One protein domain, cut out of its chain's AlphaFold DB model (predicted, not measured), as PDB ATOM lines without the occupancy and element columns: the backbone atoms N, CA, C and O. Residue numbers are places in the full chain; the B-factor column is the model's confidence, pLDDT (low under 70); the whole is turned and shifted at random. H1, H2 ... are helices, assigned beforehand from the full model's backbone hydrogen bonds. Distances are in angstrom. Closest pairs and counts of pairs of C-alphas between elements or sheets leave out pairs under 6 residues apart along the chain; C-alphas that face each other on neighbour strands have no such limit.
ATOM      1  N   GLU A  75     176.279 141.076 137.654       97.75
ATOM      2  CA  GLU A  75     176.475 140.354 138.908       97.75
ATOM      3  C   GLU A  75     177.272 141.195 139.905       97.75
ATOM      4  O   GLU A  75     176.985 141.157 141.096       97.75
ATOM      5  N   LYS A  76     178.184 142.065 139.453       97.62
ATOM      6  CA  LYS A  76     178.898 142.994 140.350       97.62
ATOM      7  C   LYS A  76     177.970 143.983 141.052       97.62
ATOM      8  O   LYS A  76     178.213 144.335 142.209       97.62
ATOM      9  N   TYR A  77     176.885 144.398 140.398       97.94
ATOM     10  CA  TYR A  77     175.866 145.242 141.027       97.94
ATOM     11  C   TYR A  77     175.142 144.474 142.138       97.94
ATOM     12  O   TYR A  77     174.983 144.990 143.249       97.94
ATOM     13  N   TRP A  78     174.761 143.225 141.860       98.06
ATOM     14  CA  TRP A  78     174.130 142.337 142.836       98.06
ATOM     15  C   TRP A  78     175.062 141.970 143.990       98.06
ATOM     16  O   TRP A  78     174.639 142.020 145.145       98.06
ATOM     17  N   GLU A  79     176.319 141.634 143.709       97.00
ATOM     18  CA  GLU A  79     177.355 141.330 144.695       97.00
ATOM     19  C   GLU A  79     177.511 142.497 145.673       97.00
ATOM     20  O   GLU A  79     177.421 142.305 146.889       97.00
ATOM     21  N   LEU A  80     177.670 143.723 145.156       96.56
ATOM     22  CA  LEU A  80     177.735 144.921 145.989       96.56
ATOM     23  C   LEU A  80     176.474 145.041 146.844       96.56
ATOM     24  O   LEU A  80     176.575 145.136 148.066       96.56
ATOM     25  N   PHE A  81     175.291 145.016 146.232       96.25
ATOM     26  CA  PHE A  81     174.045 145.225 146.959       96.25
ATOM     27  C   PHE A  81     173.830 144.197 148.082       96.25
ATOM     28  O   PHE A  81     173.489 144.578 149.206       96.25
ATOM     29  N   ARG A  82     174.062 142.909 147.799       95.50
ATOM     30  CA  ARG A  82     173.811 141.795 148.725       95.50
ATOM     31  C   ARG A  82     174.808 141.722 149.873       95.50
ATOM     32  O   ARG A  82     174.402 141.409 150.988       95.50
ATOM     33  N   ASN A  83     176.079 142.036 149.627       94.62
ATOM     34  CA  ASN A  83     177.130 141.859 150.632       94.62
ATOM     35  C   ASN A  83     177.160 142.974 151.689       94.62
ATOM     36  O   ASN A  83     177.803 142.818 152.725       94.62
ATOM     37  N   TYR A  84     176.455 144.091 151.467       92.12
ATOM     38  CA  TYR A  84     176.481 145.247 152.374       92.12
ATOM     39  C   TYR A  84     175.085 145.794 152.735       92.12
ATOM     40  O   TYR A  84     174.848 147.000 152.637       92.12
ATOM     41  N   PRO A  85     174.148 144.960 153.225       87.06
ATOM     42  CA  PRO A  85     172.756 145.365 153.443       87.06
ATOM     43  C   PRO A  85     172.602 146.486 154.487       87.06
ATOM     44  O   PRO A  85     171.737 147.352 154.357       87.06
ATOM     45  N   SER A  86     173.459 146.514 155.512       86.12
ATOM     46  CA  SER A  86     173.465 147.569 156.537       86.12
ATOM     47  C   SER A  86     174.037 148.896 156.026       86.12
ATOM     48  O   SER A  86     173.678 149.964 156.530       86.12
ATOM     49  N   ALA A  87     174.895 148.857 155.003       87.81
ATOM     50  CA  ALA A  87     175.541 150.045 154.463       87.81
ATOM     51  C   ALA A  87     174.548 150.973 153.755       87.81
ATOM     52  O   ALA A  87     174.709 152.191 153.807       87.81
ATOM     53  N   TRP A  88     173.499 150.419 153.146       87.81
ATOM     54  CA  TRP A  88     172.500 151.185 152.394       87.81
ATOM     55  C   TRP A  88     171.602 152.026 153.291       87.81
ATOM     56  O   TRP A  88     171.281 153.156 152.936       87.81
ATOM     57  N   LYS A  89     171.309 151.539 154.502       80.94
ATOM     58  CA  LYS A  89     170.637 152.338 155.536       80.94
ATOM     59  C   LYS A  89     171.546 153.447 156.071       80.94
ATOM     60  O   LYS A  89     171.110 154.577 156.241       80.94
ATOM     61  N   ARG A  90     172.828 153.137 156.307       82.19
ATOM     62  CA  ARG A  90     173.817 154.093 156.843       82.19
ATOM     63  C   ARG A  90     174.245 155.159 155.829       82.19
ATOM     64  O   ARG A  90     174.715 156.230 156.203       82.19
ATOM     65  N   SER A  91     174.205 154.850 154.539       82.69
ATOM     66  CA  SER A  91     174.706 155.724 153.475       82.69
ATOM     67  C   SER A  91     173.786 155.675 152.256       82.69
ATOM     68  O   SER A  91     174.197 155.192 151.194       82.69
ATOM     69  N   PRO A  92     172.562 156.214 152.385       80.38
ATOM     70  CA  PRO A  92     171.567 156.206 151.316       80.38
ATOM     71  C   PRO A  92     172.068 156.920 150.056       80.38
ATOM     72  O   PRO A  92     171.904 156.411 148.952       80.38
ATOM     73  N   TYR A  93     172.808 158.025 150.206       80.50
ATOM     74  CA  TYR A  93     173.422 158.740 149.079       80.50
ATOM     75  C   TYR A  93     174.380 157.870 148.254       80.50
ATOM     76  O   TYR A  93     174.549 158.099 147.058       80.50
ATOM     77  N   ARG A  94     175.045 156.888 148.879       87.06
ATOM     78  CA  ARG A  94     175.993 156.008 148.190       87.06
ATOM     79  C   ARG A  94     175.255 154.909 147.444       87.06
ATOM     80  O   ARG A  94     175.604 154.647 146.305       87.06
ATOM     81  N   MET A  95     174.215 154.329 148.046       90.31
ATOM     82  CA  MET A  95     173.316 153.412 147.342       90.31
ATOM     83  C   MET A  95     172.714 154.104 146.112       90.31
ATOM     84  O   MET A  95     172.835 153.594 145.003       90.31
ATOM     85  N   LEU A  96     172.143 155.296 146.292       87.81
ATOM     86  CA  LEU A  96     171.603 156.090 145.192       87.81
ATOM     87  C   LEU A  96     172.674 156.396 144.136       87.81
ATOM     88  O   LEU A  96     172.451 156.159 142.954       87.81
ATOM     89  N   GLY A  97     173.862 156.835 144.560       88.06
ATOM     90  CA  GLY A  97     174.995 157.119 143.679       88.06
ATOM     91  C   GLY A  97     175.479 155.924 142.853       88.06
ATOM     92  O   GLY A  97     175.923 156.124 141.724       88.06
ATOM     93  N   SER A  98     175.410 154.713 143.412       92.50
ATOM     94  CA  SER A  98     175.809 153.471 142.744       92.50
ATOM     95  C   SER A  98     174.735 152.933 141.808       92.50
ATOM     96  O   SER A  98     175.078 152.418 140.752       92.50
ATOM     97  N   PHE A  99     173.458 153.037 142.188       94.31
ATOM     98  CA  PHE A  99     172.399 152.240 141.563       94.31
ATOM     99  C   PHE A  99     171.281 153.041 140.887       94.31
ATOM    100  O   PHE A  99     170.539 152.476 140.099       94.31
ATOM    101  N   VAL A 100     171.095 154.323 141.214       90.94
ATOM    102  CA  VAL A 100     169.876 155.071 140.827       90.94
ATOM    103  C   VAL A 100     170.198 156.393 140.134       90.94
ATOM    104  O   VAL A 100     169.508 156.810 139.205       90.94
ATOM    105  N   TYR A 101     171.251 157.074 140.579       86.06
ATOM    106  CA  TYR A 101     171.670 158.385 140.095       86.06
ATOM    107  C   TYR A 101     172.318 158.286 138.712       86.06
ATOM    108  O   TYR A 101     173.539 158.327 138.560       86.06
ATOM    109  N   HIS A 102     171.465 158.165 137.703       68.94
ATOM    110  CA  HIS A 102     171.836 158.031 136.302       68.94
ATOM    111  C   HIS A 102     171.916 159.382 135.583       68.94
ATOM    112  O   HIS A 102     172.586 159.466 134.577       68.94
ATOM    113  N   ASN A 103     171.284 160.446 136.093       63.22
ATOM    114  CA  ASN A 103     171.284 161.765 135.439       63.22
ATOM    115  C   ASN A 103     171.914 162.872 136.295       63.22
ATOM    116  O   ASN A 103     171.906 164.051 135.942       63.22
ATOM    117  N   THR A 104     172.483 162.512 137.449       55.91
ATOM    118  CA  THR A 104     173.257 163.464 138.241       55.91
ATOM    119  C   THR A 104     174.655 163.519 137.647       55.91
ATOM    120  O   THR A 104     175.555 162.781 138.065       55.91
ATOM    121  N   GLY A 105     174.820 164.380 136.646       49.69
ATOM    122  CA  GLY A 105     176.119 164.809 136.165       49.69
ATOM    123  C   GLY A 105     176.924 165.344 137.343       49.69
ATOM    124  O   GLY A 105     176.869 166.523 137.689       49.69
ATOM    125  N   ARG A 106     177.714 164.481 137.988       54.94
ATOM    126  CA  ARG A 106     178.909 164.985 138.641       54.94
ATOM    127  C   ARG A 106     179.723 165.512 137.477       54.94
ATOM    128  O   ARG A 106     180.307 164.715 136.762       54.94
ATOM    129  N   TYR A 107     179.765 166.829 137.314       52.34
ATOM    130  CA  TYR A 107     180.642 167.560 136.389       52.34
ATOM    131  C   TYR A 107     182.060 166.962 136.289       52.34
ATOM    132  O   TYR A 107     182.746 167.033 135.275       52.34
ATOM    133  N   TRP A 108     182.494 166.339 137.381       52.22
ATOM    134  CA  TRP A 108     183.736 165.610 137.523       52.22
ATOM    135  C   TRP A 108     183.800 164.243 136.785       52.22
ATOM    136  O   TRP A 108     184.865 163.903 136.287       52.22
ATOM    137  N   ARG A 109     182.713 163.469 136.645       62.72
ATOM    138  CA  ARG A 109     182.690 162.183 135.906       62.72
ATOM    139  C   ARG A 109     182.814 162.378 134.397       62.72
ATOM    140  O   ARG A 109     183.649 161.721 133.779       62.72
ATOM    141  N   ASP A 110     182.071 163.334 133.845       62.12
ATOM    142  CA  ASP A 110     182.093 163.636 132.408       62.12
ATOM    143  C   ASP A 110     183.481 164.128 131.971       62.12
ATOM    144  O   ASP A 110     184.021 163.679 130.965       62.12
ATOM    145  N   ARG A 111     184.137 164.967 132.792       61.16
ATOM    146  CA  ARG A 111     185.526 165.410 132.559       61.16
ATOM    147  C   ARG A 111     186.548 164.275 132.549       61.16
ATOM    148  O   ARG A 111     187.603 164.421 131.936       61.16
ATOM    149  N   ASN A 112     186.266 163.183 133.252       63.56
ATOM    150  CA  ASN A 112     187.161 162.039 133.329       63.56
ATOM    151  C   ASN A 112     186.803 160.943 132.326       63.56
ATOM    152  O   ASN A 112     187.457 159.912 132.373       63.56
ATOM    153  N   ASN A 113     185.846 161.133 131.408       70.94
ATOM    154  CA  ASN A 113     185.372 160.092 130.482       70.94
ATOM    155  C   ASN A 113     184.881 158.816 131.198       70.94
ATOM    156  O   ASN A 113     185.053 157.709 130.688       70.94
ATOM    157  N   LEU A 114     184.312 158.953 132.398       75.69
ATOM    158  CA  LEU A 114     183.743 157.827 133.137       75.69
ATOM    159  C   LEU A 114     182.273 157.644 132.767       75.69
ATOM    160  O   LEU A 114     181.518 158.615 132.713       75.69
ATOM    161  N   ALA A 115     181.858 156.396 132.550       72.56
ATOM    162  CA  ALA A 115     180.465 156.082 132.264       72.56
ATOM    163  C   ALA A 115     179.592 156.255 133.518       72.56
ATOM    164  O   ALA A 115     180.024 156.048 134.655       72.56
ATOM    165  N   GLN A 116     178.322 156.600 133.310       84.69
ATOM    166  CA  GLN A 116     177.330 156.668 134.379       84.69
ATOM    167  C   GLN A 116     176.889 155.250 134.753       84.69
ATOM    168  O   GLN A 116     175.854 154.773 134.298       84.69
ATOM    169  N   GLY A 117     177.674 154.552 135.576       91.38
ATOM    170  CA  GLY A 117     177.417 153.135 135.846       91.38
ATOM    171  C   GLY A 117     176.054 152.857 136.483       91.38
ATOM    172  O   GLY A 117     175.418 151.868 136.143       91.38
ATOM    173  N   ALA A 118     175.520 153.789 137.280       92.25
ATOM    174  CA  ALA A 118     174.159 153.678 137.807       92.25
ATOM    175  C   ALA A 118     173.108 153.453 136.702       92.25
ATOM    176  O   ALA A 118     172.217 152.634 136.901       92.25
ATOM    177  N   ALA A 119     173.260 154.070 135.522       92.56
ATOM    178  CA  ALA A 119     172.355 153.889 134.382       92.56
ATOM    179  C   ALA A 119     172.271 152.430 133.891       92.56
ATOM    180  O   ALA A 119     171.273 152.047 133.288       92.56
ATOM    181  N   HIS A 120     173.290 151.617 134.185       94.88
ATOM    182  CA  HIS A 120     173.381 150.201 133.826       94.88
ATOM    183  C   HIS A 120     172.886 149.260 134.930       94.88
ATOM    184  O   HIS A 120     172.984 148.042 134.791       94.88
ATOM    185  N   THR A 121     172.326 149.792 136.020       97.31
ATOM    186  CA  THR A 121     171.762 148.963 137.089       97.31
ATOM    187  C   THR A 121     170.661 148.057 136.529       97.31
ATOM    188  O   THR A 121     169.762 148.562 135.847       97.31
ATOM    189  N   PRO A 122     170.695 146.738 136.800       97.88
ATOM    190  CA  PRO A 122     169.666 145.817 136.326       97.88
ATOM    191  C   PRO A 122     168.268 146.199 136.821       97.88
ATOM    192  O   PRO A 122     168.091 146.544 137.991       97.88
ATOM    193  N   SER A 123     167.259 146.077 135.956       97.50
ATOM    194  CA  SER A 123     165.865 146.416 136.274       97.50
ATOM    195  C   SER A 123     165.338 145.691 137.515       97.50
ATOM    196  O   SER A 123     164.687 146.298 138.364       97.50
ATOM    197  N   GLU A 124     165.668 144.406 137.660       97.75
ATOM    198  CA  GLU A 124     165.300 143.600 138.830       97.75
ATOM    199  C   GLU A 124     165.910 144.147 140.126       97.75
ATOM    200  O   GLU A 124     165.249 144.180 141.166       97.75
ATOM    201  N   LEU A 125     167.155 144.629 140.064       97.56
ATOM    202  CA  LEU A 125     167.829 145.222 141.212       97.56
ATOM    203  C   LEU A 125     167.208 146.576 141.579       97.56
ATOM    204  O   LEU A 125     167.013 146.842 142.763       97.56
ATOM    205  N   LEU A 126     166.827 147.406 140.602       96.12
ATOM    206  CA  LEU A 126     166.097 148.656 140.864       96.12
ATOM    207  C   LEU A 126     164.781 148.390 141.603       96.12
ATOM    208  O   LEU A 126     164.508 149.014 142.630       96.12
ATOM    209  N   ASN A 127     164.009 147.414 141.117       95.00
ATOM    210  CA  ASN A 127     162.782 146.941 141.758       95.00
ATOM    211  C   ASN A 127     163.057 146.482 143.200       95.00
ATOM    212  O   ASN A 127     162.379 146.902 144.138       95.00
ATOM    213  N   LYS A 128     164.112 145.681 143.399       94.31
ATOM    214  CA  LYS A 128     164.513 145.194 144.723       94.31
ATOM    215  C   LYS A 128     164.881 146.329 145.677       94.31
ATOM    216  O   LYS A 128     164.491 146.283 146.843       94.31
ATOM    217  N   ILE A 129     165.624 147.332 145.212       92.56
ATOM    218  CA  ILE A 129     165.996 148.504 146.013       92.56
ATOM    219  C   ILE A 129     164.738 149.271 146.429       92.56
ATOM    220  O   ILE A 129     164.587 149.588 147.613       92.56
ATOM    221  N   TYR A 130     163.820 149.521 145.492       90.50
ATOM    222  CA  TYR A 130     162.539 150.156 145.790       90.50
ATOM    223  C   TYR A 130     161.772 149.383 146.873       90.50
ATOM    224  O   TYR A 130     161.407 149.949 147.906       90.50
ATOM    225  N   ASP A 131     161.612 148.070 146.707       88.94
ATOM    226  CA  ASP A 131     160.887 147.227 147.664       88.94
ATOM    227  C   ASP A 131     161.568 147.191 149.047       88.94
ATOM    228  O   ASP A 131     160.905 147.121 150.086       88.94
ATOM    229  N   CYS A 132     162.902 147.266 149.083       85.94
ATOM    230  CA  CYS A 132     163.678 147.251 150.318       85.94
ATOM    231  C   CYS A 132     163.644 148.571 151.097       85.94
ATOM    232  O   CYS A 132     163.782 148.515 152.323       85.94
ATOM    233  N   PHE A 133     163.506 149.724 150.439       82.50
ATOM    234  CA  PHE A 133     163.740 151.028 151.084       82.50
ATOM    235  C   PHE A 133     162.648 152.080 150.866       82.50
ATOM    236  O   PHE A 133     162.597 153.033 151.635       82.50
ATOM    237  N   TYR A 134     161.774 151.913 149.872       78.81
ATOM    238  CA  TYR A 134     160.818 152.941 149.442       78.81
ATOM    239  C   TYR A 134     159.358 152.479 149.434       78.81
ATOM    240  O   TYR A 134     158.461 153.316 149.377       78.81
ATOM    241  N   CYS A 135     159.098 151.171 149.507       71.50
ATOM    242  CA  CYS A 135     157.737 150.641 149.494       71.50
ATOM    243  C   CYS A 135     156.890 151.187 150.674       71.50
ATOM    244  O   CYS A 135     157.223 150.914 151.836       71.50
ATOM    245  N   PRO A 136     155.757 151.878 150.406       56.97
ATOM    246  CA  PRO A 136     154.915 152.526 151.424       56.97
ATOM    247  C   PRO A 136     154.304 151.584 152.469       56.97
ATOM    248  O   PRO A 136     153.844 152.028 153.516       56.97
ATOM    249  N   LYS A 137     154.284 150.268 152.210       54.44
ATOM    250  CA  LYS A 137     153.755 149.267 153.155       54.44
ATOM    251  C   LYS A 137     154.641 149.070 154.395       54.44
ATOM    252  O   LYS A 137     154.252 148.329 155.298       54.44
ATOM    253  N   ARG A 138     155.817 149.708 154.471       53.31
ATOM    254  CA  ARG A 138     156.636 149.737 155.691       53.31
ATOM    255  C   ARG A 138     156.198 150.878 156.604       53.31
ATOM    256  O   ARG A 138     156.018 152.007 156.165       53.31
ATOM    257  N   LYS A 139     155.999 150.563 157.888       43.81
ATOM    258  CA  LYS A 139     155.525 151.521 158.897       43.81
ATOM    259  C   LYS A 139     156.449 152.756 158.948       43.81
ATOM    260  O   LYS A 139     157.663 152.576 158.890       43.81
ATOM    261  N   PRO A 140     155.921 153.974 159.182       46.91
ATOM    262  CA  PRO A 140     156.714 155.202 159.346       46.91
ATOM    263  C   PRO A 140     157.776 155.149 160.461       46.91
ATOM    264  O   PRO A 140     158.640 156.014 160.526       46.91
ATOM    265  N   GLN A 141     157.707 154.150 161.348       45.62
ATOM    266  CA  GLN A 141     158.702 153.891 162.393       45.62
ATOM    267  C   GLN A 141     159.992 153.233 161.865       45.62
ATOM    268  O   GLN A 141     160.927 153.026 162.632       45.62
ATOM    269  N   ASP A 142     160.056 152.875 160.579       51.09
ATOM    270  CA  ASP A 142     161.259 152.319 159.967       51.09
ATOM    271  C   ASP A 142     162.231 153.471 159.643       51.09
ATOM    272  O   ASP A 142     162.119 154.142 158.613       51.09
ATOM    273  N   GLU A 143     163.192 153.710 160.545       47.38
ATOM    274  CA  GLU A 143     164.238 154.753 160.470       47.38
ATOM    275  C   GLU A 143     164.948 154.826 159.102       47.38
ATOM    276  O   GLU A 143     165.513 155.856 158.735       47.38
ATOM    277  N   SER A 144     164.897 153.744 158.320       50.31
ATOM    278  CA  SER A 144     165.465 153.655 156.974       50.31
ATOM    279  C   SER A 144     164.835 154.616 155.954       50.31
ATOM    280  O   SER A 144     165.573 155.186 155.150       50.31
ATOM    281  N   ILE A 145     163.521 154.862 156.015       50.72
ATOM    282  CA  ILE A 145     162.831 155.831 155.139       50.72
ATOM    283  C   ILE A 145     163.194 157.265 155.555       50.72
ATOM    284  O   ILE A 145     163.477 158.118 154.710       50.72
ATOM    285  N   VAL A 146     163.268 157.516 156.866       47.28
ATOM    286  CA  VAL A 146     163.618 158.825 157.448       47.28
ATOM    287  C   VAL A 146     165.071 159.207 157.128       47.28
ATOM    288  O   VAL A 146     165.346 160.344 156.741       47.28
ATOM    289  N   ALA A 147     166.004 158.252 157.200       47.03
ATOM    290  CA  ALA A 147     167.409 158.469 156.857       47.03
ATOM    291  C   ALA A 147     167.614 158.736 155.355       47.03
ATOM    292  O   ALA A 147     168.412 159.602 154.990       47.03
ATOM    293  N   MET A 148     166.876 158.050 154.474       53.84
ATOM    294  CA  MET A 148     166.915 158.288 153.023       53.84
ATOM    295  C   MET A 148     166.396 159.686 152.660       53.84
ATOM    296  O   MET A 148     167.029 160.384 151.869       53.84
ATOM    297  N   ALA A 149     165.302 160.127 153.286       50.06
ATOM    298  CA  ALA A 149     164.690 161.438 153.050       50.06
ATOM    299  C   ALA A 149     165.551 162.633 153.518       50.06
ATOM    300  O   ALA A 149     165.314 163.761 153.092       50.06
ATOM    301  N   SER A 150     166.564 162.406 154.364       51.69
ATOM    302  CA  SER A 150     167.418 163.478 154.907       51.69
ATOM    303  C   SER A 150     168.359 164.134 153.881       51.69
ATOM    304  O   SER A 150     168.786 165.265 154.092       51.69
ATOM    305  N   TYR A 151     168.670 163.461 152.763       50.56
ATOM    306  CA  TYR A 151     169.576 163.989 151.727       50.56
ATOM    307  C   TYR A 151     168.847 164.619 150.530       50.56
ATOM    308  O   TYR A 151     169.373 165.545 149.921       50.56
ATOM    309  N   TYR A 152     167.648 164.132 150.201       58.81
ATOM    310  CA  TYR A 152     166.752 164.668 149.169       58.81
ATOM    311  C   TYR A 152     165.313 164.297 149.525       58.81
ATOM    312  O   TYR A 152     165.092 163.255 150.141       58.81
ATOM    313  N   SER A 153     164.330 165.089 149.080       73.06
ATOM    314  CA  SER A 153     162.918 164.725 149.266       73.06
ATOM    315  C   SER A 153     162.630 163.332 148.684       73.06
ATOM    316  O   SER A 153     163.120 163.005 147.600       73.06
ATOM    317  N   ALA A 154     161.822 162.524 149.380       74.94
ATOM    318  CA  ALA A 154     161.423 161.191 148.913       74.94
ATOM    319  C   ALA A 154     160.840 161.236 147.487       74.94
ATOM    320  O   ALA A 154     161.189 160.412 146.647       74.94
ATOM    321  N   SER A 155     160.058 162.280 147.191       79.38
ATOM    322  CA  SER A 155     159.518 162.575 145.859       79.38
ATOM    323  C   SER A 155     160.603 162.642 144.772       79.38
ATOM    324  O   SER A 155     160.471 162.003 143.736       79.38
ATOM    325  N   HIS A 156     161.719 163.336 145.026       82.69
ATOM    326  CA  HIS A 156     162.819 163.433 144.060       82.69
ATOM    327  C   HIS A 156     163.542 162.095 143.850       82.69
ATOM    328  O   HIS A 156     163.931 161.757 142.739       82.69
ATOM    329  N   GLN A 157     163.720 161.302 144.904       84.88
ATOM    330  CA  GLN A 157     164.367 159.993 144.770       84.88
ATOM    331  C   GLN A 157     163.501 159.032 143.949       84.88
ATOM    332  O   GLN A 157     164.015 158.324 143.089       84.88
ATOM    333  N   LEU A 158     162.186 159.054 144.166       88.62
ATOM    334  CA  LEU A 158     161.218 158.262 143.409       88.62
ATOM    335  C   LEU A 158     161.125 158.696 141.940       88.62
ATOM    336  O   LEU A 158     161.051 157.845 141.057       88.62
ATOM    337  N   GLU A 159     161.215 159.998 141.665       89.19
ATOM    338  CA  GLU A 159     161.358 160.538 140.306       89.19
ATOM    339  C   GLU A 159     162.602 159.973 139.598       89.19
ATOM    340  O   GLU A 159     162.536 159.603 138.426       89.19
ATOM    341  N   LEU A 160     163.728 159.828 140.305       89.00
ATOM    342  CA  LEU A 160     164.953 159.241 139.745       89.00
ATOM    343  C   LEU A 160     164.824 157.744 139.447       89.00
ATOM    344  O   LEU A 160     165.429 157.274 138.488       89.00
ATOM    345  N   PHE A 161     164.035 156.996 140.226       92.75
ATOM    346  CA  PHE A 161     163.690 155.619 139.864       92.75
ATOM    347  C   PHE A 161     162.808 155.579 138.616       92.75
ATOM    348  O   PHE A 161     163.088 154.807 137.706       92.75
ATOM    349  N   ALA A 162     161.768 156.415 138.557       93.69
ATOM    350  CA  ALA A 162     160.829 156.437 137.439       93.69
ATOM    351  C   ALA A 162     161.502 156.842 136.115       93.69
ATOM    352  O   ALA A 162     161.275 156.203 135.090       93.69
ATOM    353  N   SER A 163     162.392 157.834 136.156       92.75
ATOM    354  CA  SER A 163     163.158 158.300 134.993       92.75
ATOM    355  C   SER A 163     164.356 157.411 134.632       92.75
ATOM    356  O   SER A 163     164.988 157.632 133.600       92.75
ATOM    357  N   HIS A 164     164.673 156.394 135.443       94.31
ATOM    358  CA  HIS A 164     165.826 155.527 135.212       94.31
ATOM    359  C   HIS A 164     165.741 154.813 133.846       94.31
ATOM    360  O   HIS A 164     164.684 154.263 133.522       94.31
ATOM    361  N   PRO A 165     166.838 154.728 133.060       94.06
ATOM    362  CA  PRO A 165     166.839 154.069 131.750       94.06
ATOM    363  C   PRO A 165     166.324 152.631 131.816       94.06
ATOM    364  O   PRO A 165     165.443 152.249 131.056       94.06
ATOM    365  N   ASN A 166     166.803 151.881 132.809       95.69
ATOM    366  CA  ASN A 166     166.394 150.501 133.071       95.69
ATOM    367  C   ASN A 166     165.166 150.362 133.994       95.69
ATOM    368  O   ASN A 166     164.970 149.286 134.558       95.69
ATOM    369  N   CYS A 167     164.363 151.411 134.213       96.81
ATOM    370  CA  CYS A 167     163.142 151.304 135.020       96.81
ATOM    371  C   CYS A 167     162.152 150.321 134.361       96.81
ATOM    372  O   CYS A 167     161.709 150.595 133.244       96.81
ATOM    373  N   PRO A 168     161.798 149.189 135.003       96.88
ATOM    374  CA  PRO A 168     160.816 148.268 134.442       96.88
ATOM    375  C   PRO A 168     159.383 148.785 134.630       96.88
ATOM    376  O   PRO A 168     159.096 149.533 135.566       96.88
ATOM    377  N   LEU A 169     158.458 148.297 133.795       96.88
ATOM    378  CA  LEU A 169     157.034 148.659 133.853       96.88
ATOM    379  C   LEU A 169     156.435 148.450 135.252       96.88
ATOM    380  O   LEU A 169     155.721 149.310 135.756       96.88
ATOM    381  N   GLU A 170     156.767 147.335 135.907       95.81
ATOM    382  CA  GLU A 170     156.304 147.034 137.266       95.81
ATOM    383  C   GLU A 170     156.723 148.117 138.274       95.81
ATOM    384  O   GLU A 170     155.909 148.558 139.087       95.81
ATOM    385  N   LEU A 171     157.976 148.575 138.210       95.88
ATOM    386  CA  LEU A 171     158.479 149.616 139.101       95.88
ATOM    387  C   LEU A 171     157.784 150.950 138.828       95.88
ATOM    388  O   LEU A 171     157.370 151.629 139.768       95.88
ATOM    389  N   ALA A 172     157.608 151.302 137.554       96.69
ATOM    390  CA  ALA A 172     156.873 152.499 137.171       96.69
ATOM    391  C   ALA A 172     155.433 152.460 137.720       96.69
ATOM    392  O   ALA A 172     154.983 153.424 138.333       96.69
ATOM    393  N   ILE A 173     154.740 151.320 137.631       94.94
ATOM    394  CA  ILE A 173     153.403 151.148 138.224       94.94
ATOM    395  C   ILE A 173     153.438 151.365 139.745       94.94
ATOM    396  O   ILE A 173     152.634 152.145 140.255       94.94
ATOM    397  N   LYS A 174     154.387 150.757 140.472       92.75
ATOM    398  CA  LYS A 174     154.530 150.953 141.931       92.75
ATOM    399  C   LYS A 174     154.712 152.431 142.303       92.75
ATOM    400  O   LYS A 174     154.117 152.908 143.269       92.75
ATOM    401  N   ILE A 175     155.521 153.165 141.536       92.12
ATOM    402  CA  ILE A 175     155.784 154.591 141.775       92.12
ATOM    403  C   ILE A 175     154.566 155.451 141.413       92.12
ATOM    404  O   ILE A 175     154.288 156.421 142.110       92.12
ATOM    405  N   SER A 176     153.782 155.080 140.397       92.38
ATOM    406  CA  SER A 176     152.575 155.827 140.000       92.38
ATOM    407  C   SER A 176     151.486 155.896 141.080       92.38
ATOM    408  O   SER A 176     150.583 156.722 140.992       92.38
ATOM    409  N   THR A 177     151.583 155.060 142.119       87.50
ATOM    410  CA  THR A 177     150.633 154.999 143.239       87.50
ATOM    411  C   THR A 177     151.268 155.373 144.585       87.50
ATOM    412  O   THR A 177     150.779 154.953 145.635       87.50
ATOM    413  N   CYS A 178     152.408 156.073 144.586       81.06
ATOM    414  CA  CYS A 178     153.207 156.292 145.799       81.06
ATOM    415  C   CYS A 178     152.811 157.520 146.641       81.06
ATOM    416  O   CYS A 178     153.375 157.704 147.719       81.06
ATOM    417  N   GLY A 179     151.866 158.350 146.191       80.31
ATOM    418  CA  GLY A 179     151.404 159.552 146.897       80.31
ATOM    419  C   GLY A 179     152.307 160.778 146.719       80.31
ATOM    420  O   GLY A 179     152.222 161.724 147.504       80.31
ATOM    421  N   HIS A 180     153.197 160.776 145.721       83.19
ATOM    422  CA  HIS A 180     154.126 161.875 145.441       83.19
ATOM    423  C   HIS A 180     153.956 162.402 144.012       83.19
ATOM    424  O   HIS A 180     154.568 161.881 143.083       83.19
ATOM    425  N   ASN A 181     153.209 163.501 143.851       84.88
ATOM    426  CA  ASN A 181     152.774 164.035 142.550       84.88
ATOM    427  C   ASN A 181     153.855 164.071 141.450       84.88
ATOM    428  O   ASN A 181     153.580 163.694 140.317       84.88
ATOM    429  N   ARG A 182     155.083 164.527 141.752       86.50
ATOM    430  CA  ARG A 182     156.166 164.587 140.745       86.50
ATOM    431  C   ARG A 182     156.628 163.199 140.307       86.50
ATOM    432  O   ARG A 182     156.773 162.954 139.116       86.50
ATOM    433  N   ALA A 183     156.831 162.301 141.265       88.12
ATOM    434  CA  ALA A 183     157.224 160.929 140.982       88.12
ATOM    435  C   ALA A 183     156.123 160.172 140.228       88.12
ATOM    436  O   ALA A 183     156.424 159.419 139.309       88.12
ATOM    437  N   GLU A 184     154.856 160.412 140.571       91.69
ATOM    438  CA  GLU A 184     153.711 159.812 139.884       91.69
ATOM    439  C   GLU A 184     153.620 160.263 138.425       91.69
ATOM    440  O   GLU A 184     153.465 159.429 137.538       91.69
ATOM    441  N   GLN A 185     153.774 161.564 138.155       93.88
ATOM    442  CA  GLN A 185     153.789 162.100 136.790       93.88
ATOM    443  C   GLN A 185     154.899 161.471 135.942       93.88
ATOM    444  O   GLN A 185     154.652 161.041 134.813       93.88
ATOM    445  N   GLU A 186     156.107 161.383 136.498       94.50
ATOM    446  CA  GLU A 186     157.245 160.769 135.818       94.50
ATOM    447  C   GLU A 186     157.023 159.270 135.579       94.50
ATOM    448  O   GLU A 186     157.283 158.752 134.494       94.50
ATOM    449  N   ALA A 187     156.451 158.573 136.560       95.25
ATOM    450  CA  ALA A 187     156.091 157.171 136.433       95.25
ATOM    451  C   ALA A 187     155.022 156.935 135.357       95.25
ATOM    452  O   ALA A 187     155.175 156.022 134.549       95.25
ATOM    453  N   PHE A 188     153.981 157.770 135.275       96.62
ATOM    454  CA  PHE A 188     152.987 157.689 134.200       96.62
ATOM    455  C   PHE A 188     153.613 157.905 132.825       96.62
ATOM    456  O   PHE A 188     153.310 157.158 131.893       96.62
ATOM    457  N   ARG A 189     154.529 158.874 132.699       96.19
ATOM    458  CA  ARG A 189     155.296 159.074 131.463       96.19
ATOM    459  C   ARG A 189     156.048 157.801 131.076       96.19
ATOM    460  O   ARG A 189     155.947 157.368 129.929       96.19
ATOM    461  N   LYS A 190     156.731 157.174 132.040       96.50
ATOM    462  CA  LYS A 190     157.472 155.929 131.823       96.50
ATOM    463  C   LYS A 190     156.565 154.752 131.454       96.50
ATOM    464  O   LYS A 190     156.908 153.981 130.566       96.50
ATOM    465  N   ILE A 191     155.387 154.633 132.067       97.75
ATOM    466  CA  ILE A 191     154.391 153.606 131.714       97.75
ATOM    467  C   ILE A 191     153.965 153.758 130.252       97.75
ATOM    468  O   ILE A 191     153.948 152.774 129.517       97.75
ATOM    469  N   VAL A 192     153.654 154.980 129.812       96.62
ATOM    470  CA  VAL A 192     153.263 155.251 128.419       96.62
ATOM    471  C   VAL A 192     154.412 154.973 127.445       96.62
ATOM    472  O   VAL A 192     154.162 154.495 126.344       96.62
ATOM    473  N   GLU A 193     155.657 155.264 127.829       95.81
ATOM    474  CA  GLU A 193     156.856 154.942 127.042       95.81
ATOM    475  C   GLU A 193     157.026 153.429 126.850       95.81
ATOM    476  O   GLU A 193     157.248 152.986 125.731       95.81
ATOM    477  N   LEU A 194     156.879 152.646 127.924       94.62
ATOM    478  CA  LEU A 194     157.107 151.195 127.929       94.62
ATOM    479  C   LEU A 194     155.937 150.368 127.372       94.62
ATOM    480  O   LEU A 194     156.098 149.174 127.145       94.62
ATOM    481  N   SER A 195     154.758 150.974 127.203       90.81
ATOM    482  CA  SER A 195     153.543 150.297 126.715       90.81
ATOM    483  C   SER A 195     153.335 150.433 125.199       90.81
ATOM    484  O   SER A 195     152.280 150.045 124.696       90.81
ATOM    485  N   LYS A 196     154.296 151.031 124.490       77.75
ATOM    486  CA  LYS A 196     154.332 151.152 123.026       77.75
ATOM    487  C   LYS A 196     155.177 150.041 122.424       77.75
ATOM    488  O   LYS A 196     154.793 149.578 121.330       77.75
TER     489      LYS A 196
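What this domain is: This is residues 75 to 196 of the 196 residues of an uncharacterized protein of Euryarchaeota archaeon (UniProt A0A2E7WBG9). Six helices, H1, H3, H6, H8, H9 and H10, run roughly along one line: H8, H9 and H10 pack as a close group of three, H6 is beside H9, and H3 and H1 join more loosely. H2 and H7 lie across one end, and residues 107 to 114, with H4, stick out. The 122 printed residues hold ten named helices, H1 to H10 in chain order, and no named strand; the class is all helix. The whole is compact, with a radius of gyration of the C-alphas of 14.1 A and spans of 38 by 38 by 26 A.

How they stand to each other: The longest helix, H10, residues 181 to 194, forms a helical hairpin with H9, residues 169 to 176; they touch, closest at the C-alphas of Ser 176 and Glu 184, 4.1 A, at a shallow tilt of 22 degrees. H8, residues 154 to 162, touches H10, the same way at a shallow tilt of 6 degrees, closest at the C-alphas of Glu 159 and Ala 183, 4.2 A. H8 and H9 are also a helical hairpin. The hub is H9, touching three helices; the third is H6, residues 123 to 133, the same way at a shallow tilt of 33 degrees, only just short of steep, with the C-alphas of Asn 127 and Leu 171 closest at 5.7 A. H3, residues 92 to 99, is close to H6 but not clearly touching, with C-alphas 99 and 126 closest at 7.3 A. H1, residues 75 to 83, is close to H6 but not clearly touching, with C-alphas 78 and 125 closest at 7.1 A. H7, residues 143 to 149, touches H2, residues 85 to 90, at a steep tilt of 59 degrees, closest at the C-alphas of Lys 89 and Ser 144, 5.5 A. H5, residues 117 to 120, touches H3 at the C-alphas of Phe 99 and Ala 118, 4.4 A. H4, residues 107 to 111, touches no helix. O i to N i+4 pairs are within hydrogen-bond range throughout H1, H3, H6, H7, H8, H9 and H10, in 1 of 2 in H2, and in 0 of 1 in H4, with 0 of 2 O i to N i+3; H5 is too short for such a pair.

Where its parts are: H10 measures 19.9 A, H6 15.7 A, H8 12.4 A and H1 11.8 A. H1 begins at C-alpha 75, (176.475, 140.354, 138.908); H10 ends at C-alpha 194, (157.107, 151.195, 127.929).

The domain as a whole: The C-alphas of Arg 111 and Lys 139 are the two farthest apart, 42.3 A. The printed part has no cut and no long link. Its mean pLDDT is 81.7, under 70 at residues 102 to 112 and 136 to 152.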